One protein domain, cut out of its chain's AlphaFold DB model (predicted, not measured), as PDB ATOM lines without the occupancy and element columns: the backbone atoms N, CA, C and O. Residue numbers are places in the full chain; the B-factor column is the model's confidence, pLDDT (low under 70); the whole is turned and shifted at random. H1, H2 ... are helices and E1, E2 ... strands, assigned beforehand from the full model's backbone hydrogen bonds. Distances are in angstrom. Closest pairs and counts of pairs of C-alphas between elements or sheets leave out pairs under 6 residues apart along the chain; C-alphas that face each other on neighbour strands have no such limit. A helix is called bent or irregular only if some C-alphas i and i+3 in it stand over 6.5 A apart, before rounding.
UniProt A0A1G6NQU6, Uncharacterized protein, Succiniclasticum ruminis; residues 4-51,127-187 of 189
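Overview. This is residues 4 to 51 and 127 to 187 of the 189 residues of an uncharacterized protein of Succiniclasticum ruminis (UniProt A0A1G6NQU6). Helix H3 is the core of a small group of helices, with H1 packed on it steeply, H4 folded back beside it as a helical hairpin, and the longest helix, H2, crossing H3 steeply and meeting H4 with residues 39 to 43 alone. A small hairpin of two strands, E1 and E2, sits far out at one end of the long axis. The printed part has 109 residues with four named helices and then two named strands, in the order H1, H2, H3, H4, E1, E2; the class is mostly helix, and the sheet E1 - E2 is antiparallel. The whole is compact, with a radius of gyration of the C-alphas of 14.8 A, yet elongated, spanning 51 by 32 by 20 A.

Along the chain. E1 is residues 175 to 178, 9.2 A long, and E2 is residues 183 to 186, 9.9 A, ending at C-alpha 186 (37.410, -28.992, -7.311). H4 is residues 157 to 171, 20.8 A, and H3 residues 138 to 152, 22.0 A. H2 is residues 26 to 47, 30.9 A, from C-alpha 26 (15.796, -6.231, -24.679). H1 is residues 5 to 15, 15.5 A.

Arrangement. E1 and E2 form a hairpin, with N 176 and O 185 within hydrogen-bond range at 3.0 A; both are apart from H1, H2 and H3. H3, the hub, touches H4 at a shallow tilt of 22 degrees, opposite ways, a helical hairpin; the closest C-alphas, of Leu 143 and Ile 167, are 6.4 A apart. H3 touches H2 at a steep tilt of 62 degrees, closest at the C-alphas of Ala 36 and Thr 148, 5.2 A. H3 touches H1 at a steep tilt of 57 degrees, closest at the C-alphas of Ile 12 and Val 145, 5.6 A. H1 and H4 are apart. In H1, H2 and H4 every O i to N i+4 pair is within hydrogen-bond range, in H3 9 of 11; H3 is irregular, but only just, with C-alphas 139 and 142 6.9 A apart.

Size, cuts and confidence. The C-alphas farthest apart, of Ala 22 and Lys 180, are 51.5 A apart. Residues 52 to 126 are not printed, and C-alphas 51 and 127 are 22.7 A apart across the cut. Of the links printed whole, none is long. Residues 173 to 187 have pLDDT under 70.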
ATOM      1  N   PRO A   4      26.997  -9.725 -13.903       95.62
ATOM      2  CA  PRO A   4      26.101  -8.638 -14.286       95.62
ATOM      3  C   PRO A   4      25.181  -9.068 -15.435       95.62
ATOM      4  O   PRO A   4      25.655  -9.634 -16.429       95.62
ATOM      5  N   ALA A   5      23.884  -8.774 -15.340       94.88
ATOM      6  CA  ALA A   5      22.914  -9.113 -16.381       94.88
ATOM      7  C   ALA A   5      23.284  -8.480 -17.739       94.88
ATOM      8  O   ALA A   5      23.166  -9.127 -18.782       94.88
ATOM      9  N   SER A   6      23.882  -7.288 -17.721       95.00
ATOM     10  CA  SER A   6      24.372  -6.573 -18.908       95.00
ATOM     11  C   SER A   6      25.485  -7.325 -19.640       95.00
ATOM     12  O   SER A   6      25.594  -7.275 -20.869       95.00
ATOM     13  N   THR A   7      26.293  -8.099 -18.907       95.69
ATOM     14  CA  THR A   7      27.306  -8.974 -19.508       95.69
ATOM     15  C   THR A   7      26.630 -10.118 -20.252       95.69
ATOM     16  O   THR A   7      26.957 -10.382 -21.408       95.69
ATOM     17  N   VAL A   8      25.637 -10.758 -19.630       95.56
ATOM     18  CA  VAL A   8      24.862 -11.835 -20.263       95.56
ATOM     19  C   VAL A   8      24.158 -11.326 -21.522       95.56
ATOM     20  O   VAL A   8      24.288 -11.948 -22.576       95.56
ATOM     21  N   LEU A   9      23.510 -10.159 -21.448       95.00
ATOM     22  CA  LEU A   9      22.876  -9.496 -22.590       95.00
ATOM     23  C   LEU A   9      23.856  -9.313 -23.755       95.00
ATOM     24  O   LEU A   9      23.567  -9.728 -24.879       95.00
ATOM     25  N   ARG A  10      25.041  -8.751 -23.493       94.06
ATOM     26  CA  ARG A  10      26.068  -8.539 -24.523       94.06
ATOM     27  C   ARG A  10      26.488  -9.847 -25.198       94.06
ATOM     28  O   ARG A  10      26.655  -9.877 -26.417       94.06
ATOM     29  N   HIS A  11      26.650 -10.922 -24.430       95.75
ATOM     30  CA  HIS A  11      27.012 -12.232 -24.973       95.75
ATOM     31  C   HIS A  11      25.878 -12.874 -25.785       95.75
ATOM     32  O   HIS A  11      26.149 -13.476 -26.825       95.75
ATOM     33  N   ILE A  12      24.620 -12.704 -25.369       94.50
ATOM     34  CA  ILE A  12      23.455 -13.146 -26.149       94.50
ATOM     35  C   ILE A  12      23.414 -12.407 -27.489       94.50
ATOM     36  O   ILE A  12      23.356 -13.054 -28.533       94.50
ATOM     37  N   ARG A  13      23.520 -11.069 -27.474       93.81
ATOM     38  CA  ARG A  13      23.528 -10.229 -28.688       93.81
ATOM     39  C   ARG A  13      24.642 -10.610 -29.657       93.81
ATOM     40  O   ARG A  13      24.409 -10.680 -30.864       93.81
ATOM     41  N   LEU A  14      25.827 -10.911 -29.123       93.38
ATOM     42  CA  LEU A  14      26.954 -11.419 -29.899       93.38
ATOM     43  C   LEU A  14      26.613 -12.750 -30.586       93.38
ATOM     44  O   LEU A  14      26.849 -12.885 -31.782       93.38
ATOM     45  N   GLN A  15      26.027 -13.714 -29.870       92.81
ATOM     46  CA  GLN A  15      25.693 -15.019 -30.454       92.81
ATOM     47  C   GLN A  15      24.609 -14.946 -31.538       92.81
ATOM     48  O   GLN A  15      24.702 -15.641 -32.548       92.81
ATOM     49  N   ILE A  16      23.596 -14.097 -31.364       91.94
ATOM     50  CA  ILE A  16      22.516 -13.937 -32.354       91.94
ATOM     51  C   ILE A  16      22.876 -12.959 -33.490       91.94
ATOM     52  O   ILE A  16      22.072 -12.745 -34.404       91.94
ATOM     53  N   ASN A  17      24.084 -12.380 -33.459       90.00
ATOM     54  CA  ASN A  17      24.547 -11.334 -34.372       90.00
ATOM     55  C   ASN A  17      23.535 -10.173 -34.477       90.00
ATOM     56  O   ASN A  17      23.064  -9.844 -35.572       90.00
ATOM     57  N   ASP A  18      23.147  -9.605 -33.331       89.00
ATOM     58  CA  ASP A  18      22.198  -8.484 -33.210       89.00
ATOM     59  C   ASP A  18      22.767  -7.373 -32.313       89.00
ATOM     60  O   ASP A  18      22.319  -7.158 -31.183       89.00
ATOM     61  N   PHE A  19      23.810  -6.701 -32.803       81.38
ATOM     62  CA  PHE A  19      24.505  -5.642 -32.063       81.38
ATOM     63  C   PHE A  19      23.712  -4.334 -31.986       81.38
ATOM     64  O   PHE A  19      23.810  -3.638 -30.982       81.38
ATOM     65  N   ASP A  20      22.909  -4.043 -33.010       81.75
ATOM     66  CA  ASP A  20      22.169  -2.780 -33.145       81.75
ATOM     67  C   ASP A  20      20.723  -2.876 -32.623       81.75
ATOM     68  O   ASP A  20      19.902  -2.004 -32.893       81.75
ATOM     69  N   GLU A  21      20.386  -3.964 -31.920       83.94
ATOM     70  CA  GLU A  21      19.039  -4.242 -31.393       83.94
ATOM     71  C   GLU A  21      17.924  -4.266 -32.449       83.94
ATOM     72  O   GLU A  21      16.747  -4.055 -32.155       83.94
ATOM     73  N   ALA A  22      18.286  -4.551 -33.699       77.31
ATOM     74  CA  ALA A  22      17.379  -4.476 -34.833       77.31
ATOM     75  C   ALA A  22      16.454  -5.697 -34.935       77.31
ATOM     76  O   ALA A  22      15.365  -5.597 -35.502       77.31
ATOM     77  N   LYS A  23      16.884  -6.862 -34.428       84.81
ATOM     78  CA  LYS A  23      16.133  -8.122 -34.551       84.81
ATOM     79  C   LYS A  23      15.300  -8.429 -33.315       84.81
ATOM     80  O   LYS A  23      14.158  -8.862 -33.452       84.81
ATOM     81  N   VAL A  24      15.883  -8.264 -32.127       89.50
ATOM     82  CA  VAL A  24      15.274  -8.686 -30.860       89.50
ATOM     83  C   VAL A  24      15.368  -7.563 -29.835       89.50
ATOM     84  O   VAL A  24      16.445  -7.025 -29.559       89.50
ATOM     85  N   SER A  25      14.229  -7.238 -29.222       92.38
ATOM     86  CA  SER A  25      14.178  -6.238 -28.156       92.38
ATOM     87  C   SER A  25      14.757  -6.774 -26.844       92.38
ATOM     88  O   SER A  25      14.655  -7.965 -26.538       92.38
ATOM     89  N   ASN A  26      15.293  -5.876 -26.013       92.44
ATOM     90  CA  ASN A  26      15.796  -6.231 -24.679       92.44
ATOM     91  C   ASN A  26      14.715  -6.886 -23.806       92.44
ATOM     92  O   ASN A  26      14.998  -7.834 -23.081       92.44
ATOM     93  N   PHE A  27      13.453  -6.471 -23.953       92.38
ATOM     94  CA  PHE A  27      12.325  -7.098 -23.264       92.38
ATOM     95  C   PHE A  27      12.131  -8.575 -23.651       92.38
ATOM     96  O   PHE A  27      11.895  -9.421 -22.790       92.38
ATOM     97  N   GLN A  28      12.262  -8.915 -24.938       93.38
ATOM     98  CA  GLN A  28      12.185 -10.312 -25.371       93.38
ATOM     99  C   GLN A  28      13.358 -11.125 -24.819       93.38
ATOM    100  O   GLN A  28      13.145 -12.224 -24.308       93.38
ATOM    101  N   ILE A  29      14.576 -10.574 -24.865       94.50
ATOM    102  CA  ILE A  29      15.764 -11.223 -24.293       94.50
ATOM    103  C   ILE A  29      15.566 -11.475 -22.796       94.50
ATOM    104  O   ILE A  29      15.838 -12.582 -22.340       94.50
ATOM    105  N   LEU A  30      15.027 -10.507 -22.050       96.19
ATOM    106  CA  LEU A  30      14.739 -10.636 -20.620       96.19
ATOM    107  C   LEU A  30      13.784 -11.800 -20.317       96.19
ATOM    108  O   LEU A  30      14.049 -12.607 -19.426       96.19
ATOM    109  N   ILE A  31      12.702 -11.941 -21.093       95.56
ATOM    110  CA  ILE A  31      11.757 -13.059 -20.940       95.56
ATOM    111  C   ILE A  31      12.468 -14.402 -21.137       95.56
ATOM    112  O   ILE A  31      12.294 -15.324 -20.335       95.56
ATOM    113  N   PHE A  32      13.258 -14.538 -22.204       96.56
ATOM    114  CA  PHE A  32      13.965 -15.787 -22.482       96.56
ATOM    115  C   PHE A  32      15.081 -16.062 -21.476       96.56
ATOM    116  O   PHE A  32      15.258 -17.217 -21.092       96.56
ATOM    117  N   LEU A  33      15.767 -15.024 -21.001       97.00
ATOM    118  CA  LEU A  33      16.770 -15.122 -19.949       97.00
ATOM    119  C   LEU A  33      16.144 -15.663 -18.665       97.00
ATOM    120  O   LEU A  33      16.610 -16.671 -18.150       97.00
ATOM    121  N   ASN A  34      15.042 -15.085 -18.187       96.56
ATOM    122  CA  ASN A  34      14.383 -15.559 -16.965       96.56
ATOM    123  C   ASN A  34      13.889 -17.010 -17.086       96.56
ATOM    124  O   ASN A  34      14.014 -17.802 -16.148       96.56
ATOM    125  N   ARG A  35      13.413 -17.410 -18.271       94.69
ATOM    126  CA  ARG A  35      13.087 -18.817 -18.557       94.69
ATOM    127  C   ARG A  35      14.328 -19.713 -18.542       94.69
ATOM    128  O   ARG A  35      14.262 -20.822 -18.014       94.69
ATOM    129  N   ALA A  36      15.447 -19.241 -19.089       95.56
ATOM    130  CA  ALA A  36      16.718 -19.957 -19.068       95.56
ATOM    131  C   ALA A  36      17.242 -20.128 -17.638       95.56
ATOM    132  O   ALA A  36      17.616 -21.238 -17.270       95.56
ATOM    133  N   LEU A  37      17.212 -19.076 -16.811       94.69
ATOM    134  CA  LEU A  37      17.638 -19.126 -15.408       94.69
ATOM    135  C   LEU A  37      16.826 -20.149 -14.614       94.69
ATOM    136  O   LEU A  37      17.405 -20.968 -13.902       94.69
ATOM    137  N   SER A  38      15.506 -20.182 -14.807       92.25
ATOM    138  CA  SER A  38      14.634 -21.184 -14.184       92.25
ATOM    139  C   SER A  38      14.976 -22.622 -14.615       92.25
ATOM    140  O   SER A  38      15.087 -23.524 -13.774       92.25
ATOM    141  N   ALA A  39      15.206 -22.842 -15.915       92.31
ATOM    142  CA  ALA A  39      15.575 -24.151 -16.455       92.31
ATOM    143  C   ALA A  39      16.951 -24.618 -15.951       92.31
ATOM    144  O   ALA A  39      17.099 -25.757 -15.502       92.31
ATOM    145  N   VAL A  40      17.939 -23.721 -15.959       92.06
ATOM    146  CA  VAL A  40      19.289 -23.966 -15.443       92.06
ATOM    147  C   VAL A  40      19.243 -24.266 -13.945       92.06
ATOM    148  O   VAL A  40      19.817 -25.260 -13.511       92.06
ATOM    149  N   SER A  41      18.499 -23.487 -13.157       90.00
ATOM    150  CA  SER A  41      18.334 -23.720 -11.717       90.00
ATOM    151  C   SER A  41      17.751 -25.103 -11.421       90.00
ATOM    152  O   SER A  41      18.210 -25.806 -10.522       90.00
ATOM    153  N   SER A  42      16.757 -25.526 -12.206       88.12
ATOM    154  CA  SER A  42      16.138 -26.849 -12.079       88.12
ATOM    155  C   SER A  42      17.112 -27.976 -12.430       88.12
ATOM    156  O   SER A  42      17.196 -28.961 -11.699       88.12
ATOM    157  N   ALA A  43      17.892 -27.824 -13.504       88.25
ATOM    158  CA  ALA A  43      18.889 -28.812 -13.909       88.25
ATOM    159  C   ALA A  43      20.027 -28.942 -12.883       88.25
ATOM    160  O   ALA A  43      20.403 -30.050 -12.506       88.25
ATOM    161  N   ILE A  44      20.533 -27.819 -12.368       85.56
ATOM    162  CA  ILE A  44      21.567 -27.798 -11.323       85.56
ATOM    163  C   ILE A  44      21.053 -28.488 -10.053       85.56
ATOM    164  O   ILE A  44      21.760 -29.321  -9.483       85.56
ATOM    165  N   ALA A  45      19.819 -28.186  -9.633       83.44
ATOM    166  CA  ALA A  45      19.196 -28.814  -8.471       83.44
ATOM    167  C   ALA A  45      19.031 -30.330  -8.654       83.44
ATOM    168  O   ALA A  45      19.353 -31.092  -7.744       83.44
ATOM    169  N   ALA A  46      18.597 -30.775  -9.838       83.75
ATOM    170  CA  ALA A  46      18.440 -32.194 -10.159       83.75
ATOM    171  C   ALA A  46      19.771 -32.962 -10.117       83.75
ATOM    172  O   ALA A  46      19.802 -34.126  -9.723       83.75
ATOM    173  N   ARG A  47      20.877 -32.310 -10.494       79.50
ATOM    174  CA  ARG A  47      22.222 -32.904 -10.467       79.50
ATOM    175  C   ARG A  47      22.929 -32.766  -9.125       79.50
ATOM    176  O   ARG A  47      23.993 -33.343  -8.936       79.50
ATOM    177  N   GLY A  48      22.349 -32.011  -8.200       75.69
ATOM    178  CA  GLY A  48      22.896 -31.852  -6.867       75.69
ATOM    179  C   GLY A  48      24.203 -31.059  -6.813       75.69
ATOM    180  O   GLY A  48      24.952 -31.237  -5.858       75.69
ATOM    181  N   LEU A  49      24.463 -30.159  -7.767       77.94
ATOM    182  CA  LEU A  49      25.666 -29.317  -7.770       77.94
ATOM    183  C   LEU A  49      25.634 -28.283  -6.635       77.94
ATOM    184  O   LEU A  49      24.608 -27.640  -6.394       77.94
ATOM    185  N   ASP A  50      26.771 -28.099  -5.965       74.50
ATOM    186  CA  ASP A  50      26.790 -27.418  -4.669       74.50
ATOM    187  C   ASP A  50      27.032 -25.903  -4.714       74.50
ATOM    188  O   ASP A  50      26.944 -25.230  -3.690       74.50
ATOM    189  N   PHE A  51      27.327 -25.313  -5.872       78.44
ATOM    190  CA  PHE A  51      27.627 -23.873  -5.940       78.44
ATOM    191  C   PHE A  51      26.399 -22.965  -5.740       78.44
ATOM    192  O   PHE A  51      26.563 -21.757  -5.573       78.44
ATOM    193  N   ASP A 127      15.090  -8.401 -13.252       94.25
ATOM    194  CA  ASP A 127      14.079  -7.380 -13.528       94.25
ATOM    195  C   ASP A 127      14.646  -6.297 -14.459       94.25
ATOM    196  O   ASP A 127      13.958  -5.844 -15.376       94.25
ATOM    197  N   ASP A 128      15.923  -5.943 -14.278       93.81
ATOM    198  CA  ASP A 128      16.634  -4.928 -15.057       93.81
ATOM    199  C   ASP A 128      17.972  -5.469 -15.601       93.81
ATOM    200  O   ASP A 128      18.896  -5.815 -14.861       93.81
ATOM    201  N   LEU A 129      18.093  -5.528 -16.931       92.50
ATOM    202  CA  LEU A 129      19.291  -6.028 -17.612       92.50
ATOM    203  C   LEU A 129      20.524  -5.136 -17.412       92.50
ATOM    204  O   LEU A 129      21.639  -5.625 -17.589       92.50
ATOM    205  N   ASP A 130      20.360  -3.865 -17.061       90.69
ATOM    206  CA  ASP A 130      21.463  -2.920 -16.922       90.69
ATOM    207  C   ASP A 130      22.055  -2.934 -15.509       90.69
ATOM    208  O   ASP A 130      23.276  -2.819 -15.348       90.69
ATOM    209  N   THR A 131      21.212  -3.114 -14.489       92.81
ATOM    210  CA  THR A 131      21.621  -2.988 -13.080       92.81
ATOM    211  C   THR A 131      21.746  -4.306 -12.332       92.81
ATOM    212  O   THR A 131      22.525  -4.390 -11.374       92.81
ATOM    213  N   ASP A 132      21.012  -5.340 -12.738       95.12
ATOM    214  CA  ASP A 132      20.911  -6.547 -11.927       95.12
ATOM    215  C   ASP A 132      22.124  -7.460 -12.055       95.12
ATOM    216  O   ASP A 132      22.920  -7.433 -13.000       95.12
ATOM    217  N   ASN A 133      22.251  -8.322 -11.051       93.69
ATOM    218  CA  ASN A 133      23.308  -9.306 -10.950       93.69
ATOM    219  C   ASN A 133      22.708 -10.696 -10.768       93.69
ATOM    220  O   ASN A 133      21.937 -10.945  -9.846       93.69
ATOM    221  N   ILE A 134      23.143 -11.629 -11.603       93.12
ATOM    222  CA  ILE A 134      22.772 -13.034 -11.510       93.12
ATOM    223  C   ILE A 134      23.721 -13.700 -10.515       93.12
ATOM    224  O   ILE A 134      24.937 -13.729 -10.724       93.12
ATOM    225  N   ALA A 135      23.178 -14.225  -9.417       88.81
ATOM    226  CA  ALA A 135      23.934 -14.790  -8.298       88.81
ATOM    227  C   ALA A 135      24.506 -16.192  -8.596       88.81
ATOM    228  O   ALA A 135      24.218 -17.161  -7.896       88.81
ATOM    229  N   VAL A 136      25.333 -16.298  -9.637       87.19
ATOM    230  CA  VAL A 136      26.023 -17.526 -10.048       87.19
ATOM    231  C   VAL A 136      27.523 -17.285 -10.264       87.19
ATOM    232  O   VAL A 136      27.947 -16.151 -10.517       87.19
ATOM    233  N   PRO A 137      28.357 -18.335 -10.198       87.25
ATOM    234  CA  PRO A 137      29.766 -18.248 -10.573       87.25
ATOM    235  C   PRO A 137      29.974 -17.889 -12.050       87.25
ATOM    236  O   PRO A 137      29.190 -18.280 -12.910       87.25
ATOM    237  N   ALA A 138      31.079 -17.203 -12.360       87.56
ATOM    238  CA  ALA A 138      31.369 -16.697 -13.707       87.56
ATOM    239  C   ALA A 138      31.448 -17.792 -14.789       87.56
ATOM    240  O   ALA A 138      31.080 -17.542 -15.935       87.56
ATOM    241  N   TYR A 139      31.869 -19.010 -14.436       85.62
ATOM    242  CA  TYR A 139      31.917 -20.138 -15.374       85.62
ATOM    243  C   TYR A 139      30.520 -20.566 -15.868       85.62
ATOM    244  O   TYR A 139      30.404 -21.171 -16.928       85.62
ATOM    245  N   CYS A 140      29.438 -20.197 -15.168       89.38
ATOM    246  CA  CYS A 140      28.065 -20.447 -15.619       89.38
ATOM    247  C   CYS A 140      27.616 -19.518 -16.762       89.38
ATOM    248  O   CYS A 140      26.528 -19.721 -17.301       89.38
ATOM    249  N   LEU A 141      28.415 -18.511 -17.145       91.94
ATOM    250  CA  LEU A 141      28.060 -17.551 -18.197       91.94
ATOM    251  C   LEU A 141      27.684 -18.249 -19.510       91.94
ATOM    252  O   LEU A 141      26.629 -17.963 -20.071       91.94
ATOM    253  N   GLY A 142      28.525 -19.179 -19.977       91.31
ATOM    254  CA  GLY A 142      28.293 -19.908 -21.227       91.31
ATOM    255  C   GLY A 142      26.994 -20.711 -21.195       91.31
ATOM    256  O   GLY A 142      26.192 -20.621 -22.121       91.31
ATOM    257  N   LEU A 143      26.738 -21.403 -20.080       92.56
ATOM    258  CA  LEU A 143      25.507 -22.158 -19.858       92.56
ATOM    259  C   LEU A 143      24.260 -21.268 -19.943       92.56
ATOM    260  O   LEU A 143      23.306 -21.616 -20.639       92.56
ATOM    261  N   ILE A 144      24.265 -20.112 -19.272       95.19
ATOM    262  CA  ILE A 144      23.121 -19.188 -19.270       95.19
ATOM    263  C   ILE A 144      22.887 -18.612 -20.669       95.19
ATOM    264  O   ILE A 144      21.754 -18.625 -21.157       95.19
ATOM    265  N   VAL A 145      23.948 -18.142 -21.328       95.81
ATOM    266  CA  VAL A 145      23.868 -17.551 -22.672       95.81
ATOM    267  C   VAL A 145      23.339 -18.577 -23.669       95.81
ATOM    268  O   VAL A 145      22.349 -18.308 -24.346       95.81
ATOM    269  N   GLN A 146      23.928 -19.775 -23.712       95.00
ATOM    270  CA  GLN A 146      23.535 -20.807 -24.669       95.00
ATOM    271  C   GLN A 146      22.105 -21.298 -24.429       95.00
ATOM    272  O   GLN A 146      21.342 -21.457 -25.378       95.00
ATOM    273  N   THR A 147      21.708 -21.486 -23.166       95.88
ATOM    274  CA  THR A 147      20.331 -21.881 -22.828       95.88
ATOM    275  C   THR A 147      19.330 -20.811 -23.264       95.88
ATOM    276  O   THR A 147      18.277 -21.138 -23.816       95.88
ATOM    277  N   THR A 148      19.670 -19.533 -23.074       96.75
ATOM    278  CA  THR A 148      18.826 -18.411 -23.506       96.75
ATOM    279  C   THR A 148      18.682 -18.384 -25.025       96.75
ATOM    280  O   THR A 148      17.564 -18.310 -25.532       96.75
ATOM    281  N   VAL A 149      19.786 -18.523 -25.762       95.62
ATOM    282  CA  VAL A 149      19.778 -18.549 -27.233       95.62
ATOM    283  C   VAL A 149      18.995 -19.752 -27.771       95.62
ATOM    284  O   VAL A 149      18.173 -19.582 -28.669       95.62
ATOM    285  N   ASN A 150      19.165 -20.942 -27.191       95.31
ATOM    286  CA  ASN A 150      18.405 -22.137 -27.575       95.31
ATOM    287  C   ASN A 150      16.890 -21.928 -27.398       95.31
ATOM    288  O   ASN A 150      16.098 -22.288 -28.271       95.31
ATOM    289  N   LEU A 151      16.477 -21.300 -26.292       95.44
ATOM    290  CA  LEU A 151      15.078 -20.941 -26.052       95.44
ATOM    291  C   LEU A 151      14.560 -19.904 -27.058       95.44
ATOM    292  O   LEU A 151      13.443 -20.051 -27.553       95.44
ATOM    293  N   MET A 152      15.363 -18.888 -27.385       94.31
ATOM    294  CA  MET A 152      15.026 -17.883 -28.403       94.31
ATOM    295  C   MET A 152      14.856 -18.503 -29.795       94.31
ATOM    296  O   MET A 152      14.020 -18.051 -30.572       94.31
ATOM    297  N   GLN A 153      15.617 -19.556 -30.098       93.06
ATOM    298  CA  GLN A 153      15.523 -20.324 -31.341       93.06
ATOM    299  C   GLN A 153      14.354 -21.324 -31.355       93.06
ATOM    300  O   GLN A 153      14.152 -22.014 -32.353       93.06
ATOM    301  N   GLY A 154      13.568 -21.401 -30.277       92.88
ATOM    302  CA  GLY A 154      12.389 -22.262 -30.201       92.88
ATOM    303  C   GLY A 154      12.699 -23.735 -29.932       92.88
ATOM    304  O   GLY A 154      11.864 -24.583 -30.242       92.88
ATOM    305  N   MET A 155      13.869 -24.050 -29.359       94.69
ATOM    306  CA  MET A 155      14.236 -25.421 -28.993       94.69
ATOM    307  C   MET A 155      13.173 -26.056 -28.084       94.69
ATOM    308  O   MET A 155      12.705 -25.442 -27.118       94.69
ATOM    309  N   ALA A 156      12.799 -27.300 -28.385       92.38
ATOM    310  CA  ALA A 156      11.801 -28.024 -27.610       92.38
ATOM    311  C   ALA A 156      12.325 -28.360 -26.204       92.38
ATOM    312  O   ALA A 156      13.518 -28.580 -26.000       92.38
ATOM    313  N   ALA A 157      11.426 -28.454 -25.219       89.81
ATOM    314  CA  ALA A 157      11.811 -28.667 -23.821       89.81
ATOM    315  C   ALA A 157      12.704 -29.911 -23.579       89.81
ATOM    316  O   ALA A 157      13.682 -29.775 -22.845       89.81
ATOM    317  N   PRO A 158      12.453 -31.095 -24.184       91.38
ATOM    318  CA  PRO A 158      13.322 -32.260 -23.985       91.38
ATOM    319  C   PRO A 158      14.748 -32.043 -24.512       91.38
ATOM    320  O   PRO A 158      15.718 -32.386 -23.839       91.38
ATOM    321  N   GLU A 159      14.871 -31.427 -25.689       93.12
ATOM    322  CA  GLU A 159      16.156 -31.109 -26.321       93.12
ATOM    323  C   GLU A 159      16.923 -30.065 -25.508       93.12
ATOM    324  O   GLU A 159      18.127 -30.198 -25.300       93.12
ATOM    325  N   LEU A 160      16.213 -29.068 -24.970       92.44
ATOM    326  CA  LEU A 160      16.791 -28.047 -24.105       92.44
ATOM    327  C   LEU A 160      17.383 -28.657 -22.834       92.44
ATOM    328  O   LEU A 160      18.510 -28.334 -22.467       92.44
ATOM    329  N   VAL A 161      16.645 -29.554 -22.172       90.81
ATOM    330  CA  VAL A 161      17.129 -30.248 -20.969       90.81
ATOM    331  C   VAL A 161      18.381 -31.063 -21.289       90.81
ATOM    332  O   VAL A 161      19.351 -31.024 -20.533       90.81
ATOM    333  N   GLN A 162      18.397 -31.760 -22.426       91.44
ATOM    334  CA  GLN A 162      19.571 -32.511 -22.861       91.44
ATOM    335  C   GLN A 162      20.768 -31.592 -23.147       91.44
ATOM    336  O   GLN A 162      21.876 -31.881 -22.699       91.44
ATOM    337  N   ALA A 163      20.554 -30.465 -23.829       91.94
ATOM    338  CA  ALA A 163      21.600 -29.484 -24.108       91.94
ATOM    339  C   ALA A 163      22.188 -28.887 -22.821       91.94
ATOM    340  O   ALA A 163      23.407 -28.823 -22.681       91.94
ATOM    341  N   ILE A 164      21.335 -28.515 -21.858       91.81
ATOM    342  CA  ILE A 164      21.760 -28.034 -20.537       91.81
ATOM    343  C   ILE A 164      22.631 -29.086 -19.844       91.81
ATOM    344  O   ILE A 164      23.709 -28.761 -19.352       91.81
ATOM    345  N   ASN A 165      22.192 -30.347 -19.829       89.12
ATOM    346  CA  ASN A 165      22.937 -31.421 -19.177       89.12
ATOM    347  C   ASN A 165      24.313 -31.638 -19.813       89.12
ATOM    348  O   ASN A 165      25.290 -31.730 -19.078       89.12
ATOM    349  N   ASN A 166      24.401 -31.629 -21.145       88.81
ATOM    350  CA  ASN A 166      25.671 -31.776 -21.856       88.81
ATOM    351  C   ASN A 166      26.651 -30.635 -21.537       88.81
ATOM    352  O   ASN A 166      27.839 -30.885 -21.336       88.81
ATOM    353  N   ILE A 167      26.165 -29.390 -21.466       87.25
ATOM    354  CA  ILE A 167      26.994 -28.235 -21.085       87.25
ATOM    355  C   ILE A 167      27.464 -28.383 -19.638       87.25
ATOM    356  O   ILE A 167      28.630 -28.143 -19.344       87.25
ATOM    357  N   ILE A 168      26.583 -28.817 -18.733       86.12
ATOM    358  CA  ILE A 168      26.970 -29.087 -17.347       86.12
ATOM    359  C   ILE A 168      28.076 -30.148 -17.284       86.12
ATOM    360  O   ILE A 168      29.041 -29.955 -16.559       86.12
ATOM    361  N   ASP A 169      27.963 -31.230 -18.051       82.75
ATOM    362  CA  ASP A 169      28.963 -32.305 -18.066       82.75
ATOM    363  C   ASP A 169      30.318 -31.884 -18.642       82.75
ATOM    364  O   ASP A 169      31.345 -32.442 -18.263       82.75
ATOM    365  N   THR A 170      30.321 -30.926 -19.569       79.81
ATOM    366  CA  THR A 170      31.528 -30.545 -20.318       79.81
ATOM    367  C   THR A 170      32.235 -29.340 -19.704       79.81
ATOM    368  O   THR A 170      33.459 -29.331 -19.594       79.81
ATOM    369  N   ASP A 171      31.465 -28.328 -19.296       73.75
ATOM    370  CA  ASP A 171      31.977 -26.984 -19.011       73.75
ATOM    371  C   ASP A 171      31.849 -26.588 -17.537       73.75
ATOM    372  O   ASP A 171      32.518 -25.655 -17.086       73.75
ATOM    373  N   ILE A 172      30.980 -27.259 -16.774       73.81
ATOM    374  CA  ILE A 172      30.806 -26.966 -15.353       73.81
ATOM    375  C   ILE A 172      31.687 -27.933 -14.560       73.81
ATOM    376  O   ILE A 172      31.386 -29.127 -14.516       73.81
ATOM    377  N   PRO A 173      32.758 -27.451 -13.901       65.94
ATOM    378  CA  PRO A 173      33.589 -28.320 -13.085       65.94
ATOM    379  C   PRO A 173      32.729 -28.999 -12.017       65.94
ATOM    380  O   PRO A 173      31.846 -28.373 -11.416       65.94
ATOM    381  N   SER A 174      32.992 -30.284 -11.774       57.81
ATOM    382  CA  SER A 174      32.373 -31.078 -10.713       57.81
ATOM    383  C   SER A 174      32.876 -30.592  -9.352       57.81
ATOM    384  O   SER A 174      33.698 -31.197  -8.668       57.81
ATOM    385  N   LEU A 175      32.393 -29.422  -8.960       53.84
ATOM    386  CA  LEU A 175      32.713 -28.781  -7.706       53.84
ATOM    387  C   LEU A 175      31.861 -29.417  -6.603       53.84
ATOM    388  O   LEU A 175      30.651 -29.201  -6.546       53.84
ATOM    389  N   THR A 176      32.491 -30.212  -5.739       50.59
ATOM    390  CA  THR A 176      31.852 -30.720  -4.517       50.59
ATOM    391  C   THR A 176      32.089 -29.721  -3.396       50.59
ATOM    392  O   THR A 176      33.178 -29.177  -3.247       50.59
ATOM    393  N   TYR A 177      31.076 -29.433  -2.596       47.00
ATOM    394  CA  TYR A 177      31.220 -28.578  -1.427       47.00
ATOM    395  C   TYR A 177      31.794 -29.376  -0.254       47.00
ATOM    396  O   TYR A 177      31.201 -30.354   0.208       47.00
ATOM    397  N   ASP A 178      32.957 -28.956   0.256       48.78
ATOM    398  CA  ASP A 178      33.532 -29.538   1.469       48.78
ATOM    399  C   ASP A 178      32.764 -29.053   2.691       48.78
ATOM    400  O   ASP A 178      32.998 -27.955   3.218       48.78
ATOM    401  N   LYS A 179      31.892 -29.923   3.198       45.97
ATOM    402  CA  LYS A 179      31.158 -29.701   4.444       45.97
ATOM    403  C   LYS A 179      32.081 -29.389   5.633       45.97
ATOM    404  O   LYS A 179      31.669 -28.650   6.521       45.97
ATOM    405  N   LYS A 180      33.326 -29.896   5.667       40.91
ATOM    406  CA  LYS A 180      34.276 -29.658   6.775       40.91
ATOM    407  C   LYS A 180      35.000 -28.318   6.685       40.91
ATOM    408  O   LYS A 180      35.492 -27.836   7.702       40.91
ATOM    409  N   ARG A 181      35.118 -27.735   5.490       40.84
ATOM    410  CA  ARG A 181      35.892 -26.500   5.266       40.84
ATOM    411  C   ARG A 181      35.033 -25.294   4.897       40.84
ATOM    412  O   ARG A 181      35.581 -24.197   4.805       40.84
ATOM    413  N   GLY A 182      33.727 -25.481   4.687       40.97
ATOM    414  CA  GLY A 182      32.817 -24.411   4.269       40.97
ATOM    415  C   GLY A 182      33.241 -23.782   2.940       40.97
ATOM    416  O   GLY A 182      33.138 -22.569   2.761       40.97
ATOM    417  N   ARG A 183      33.837 -24.583   2.047       39.47
ATOM    418  CA  ARG A 183      34.408 -24.129   0.775       39.47
ATOM    419  C   ARG A 183      34.169 -25.158  -0.316       39.47
ATOM    420  O   ARG A 183      34.132 -26.358  -0.067       39.47
ATOM    421  N   VAL A 184      34.055 -24.650  -1.531       44.94
ATOM    422  CA  VAL A 184      33.950 -25.434  -2.754       44.94
ATOM    423  C   VAL A 184      35.319 -26.049  -3.075       44.94
ATOM    424  O   VAL A 184      36.308 -25.315  -3.123       44.94
ATOM    425  N   ILE A 185      35.393 -27.371  -3.255       44.75
ATOM    426  CA  ILE A 185      36.587 -28.087  -3.734       44.75
ATOM    427  C   ILE A 185      36.340 -28.591  -5.145       44.75
ATOM    428  O   ILE A 185      35.274 -29.108  -5.475       44.75
ATOM    429  N   GLU A 186      37.366 -28.452  -5.965       41.09
ATOM    430  CA  GLU A 186      37.410 -28.992  -7.311       41.09
ATOM    431  C   GLU A 186      37.762 -30.480  -7.232       41.09
ATOM    432  O   GLU A 186      38.799 -30.843  -6.668       41.09
ATOM    433  N   ASN A 187      36.883 -31.351  -7.732       43.97
ATOM    434  CA  ASN A 187      37.232 -32.758  -7.877       43.97
ATOM    435  C   ASN A 187      38.142 -32.909  -9.093       43.97
ATOM    436  O   ASN A 187      37.780 -32.543 -10.209       43.97
TER     437      ASN A 187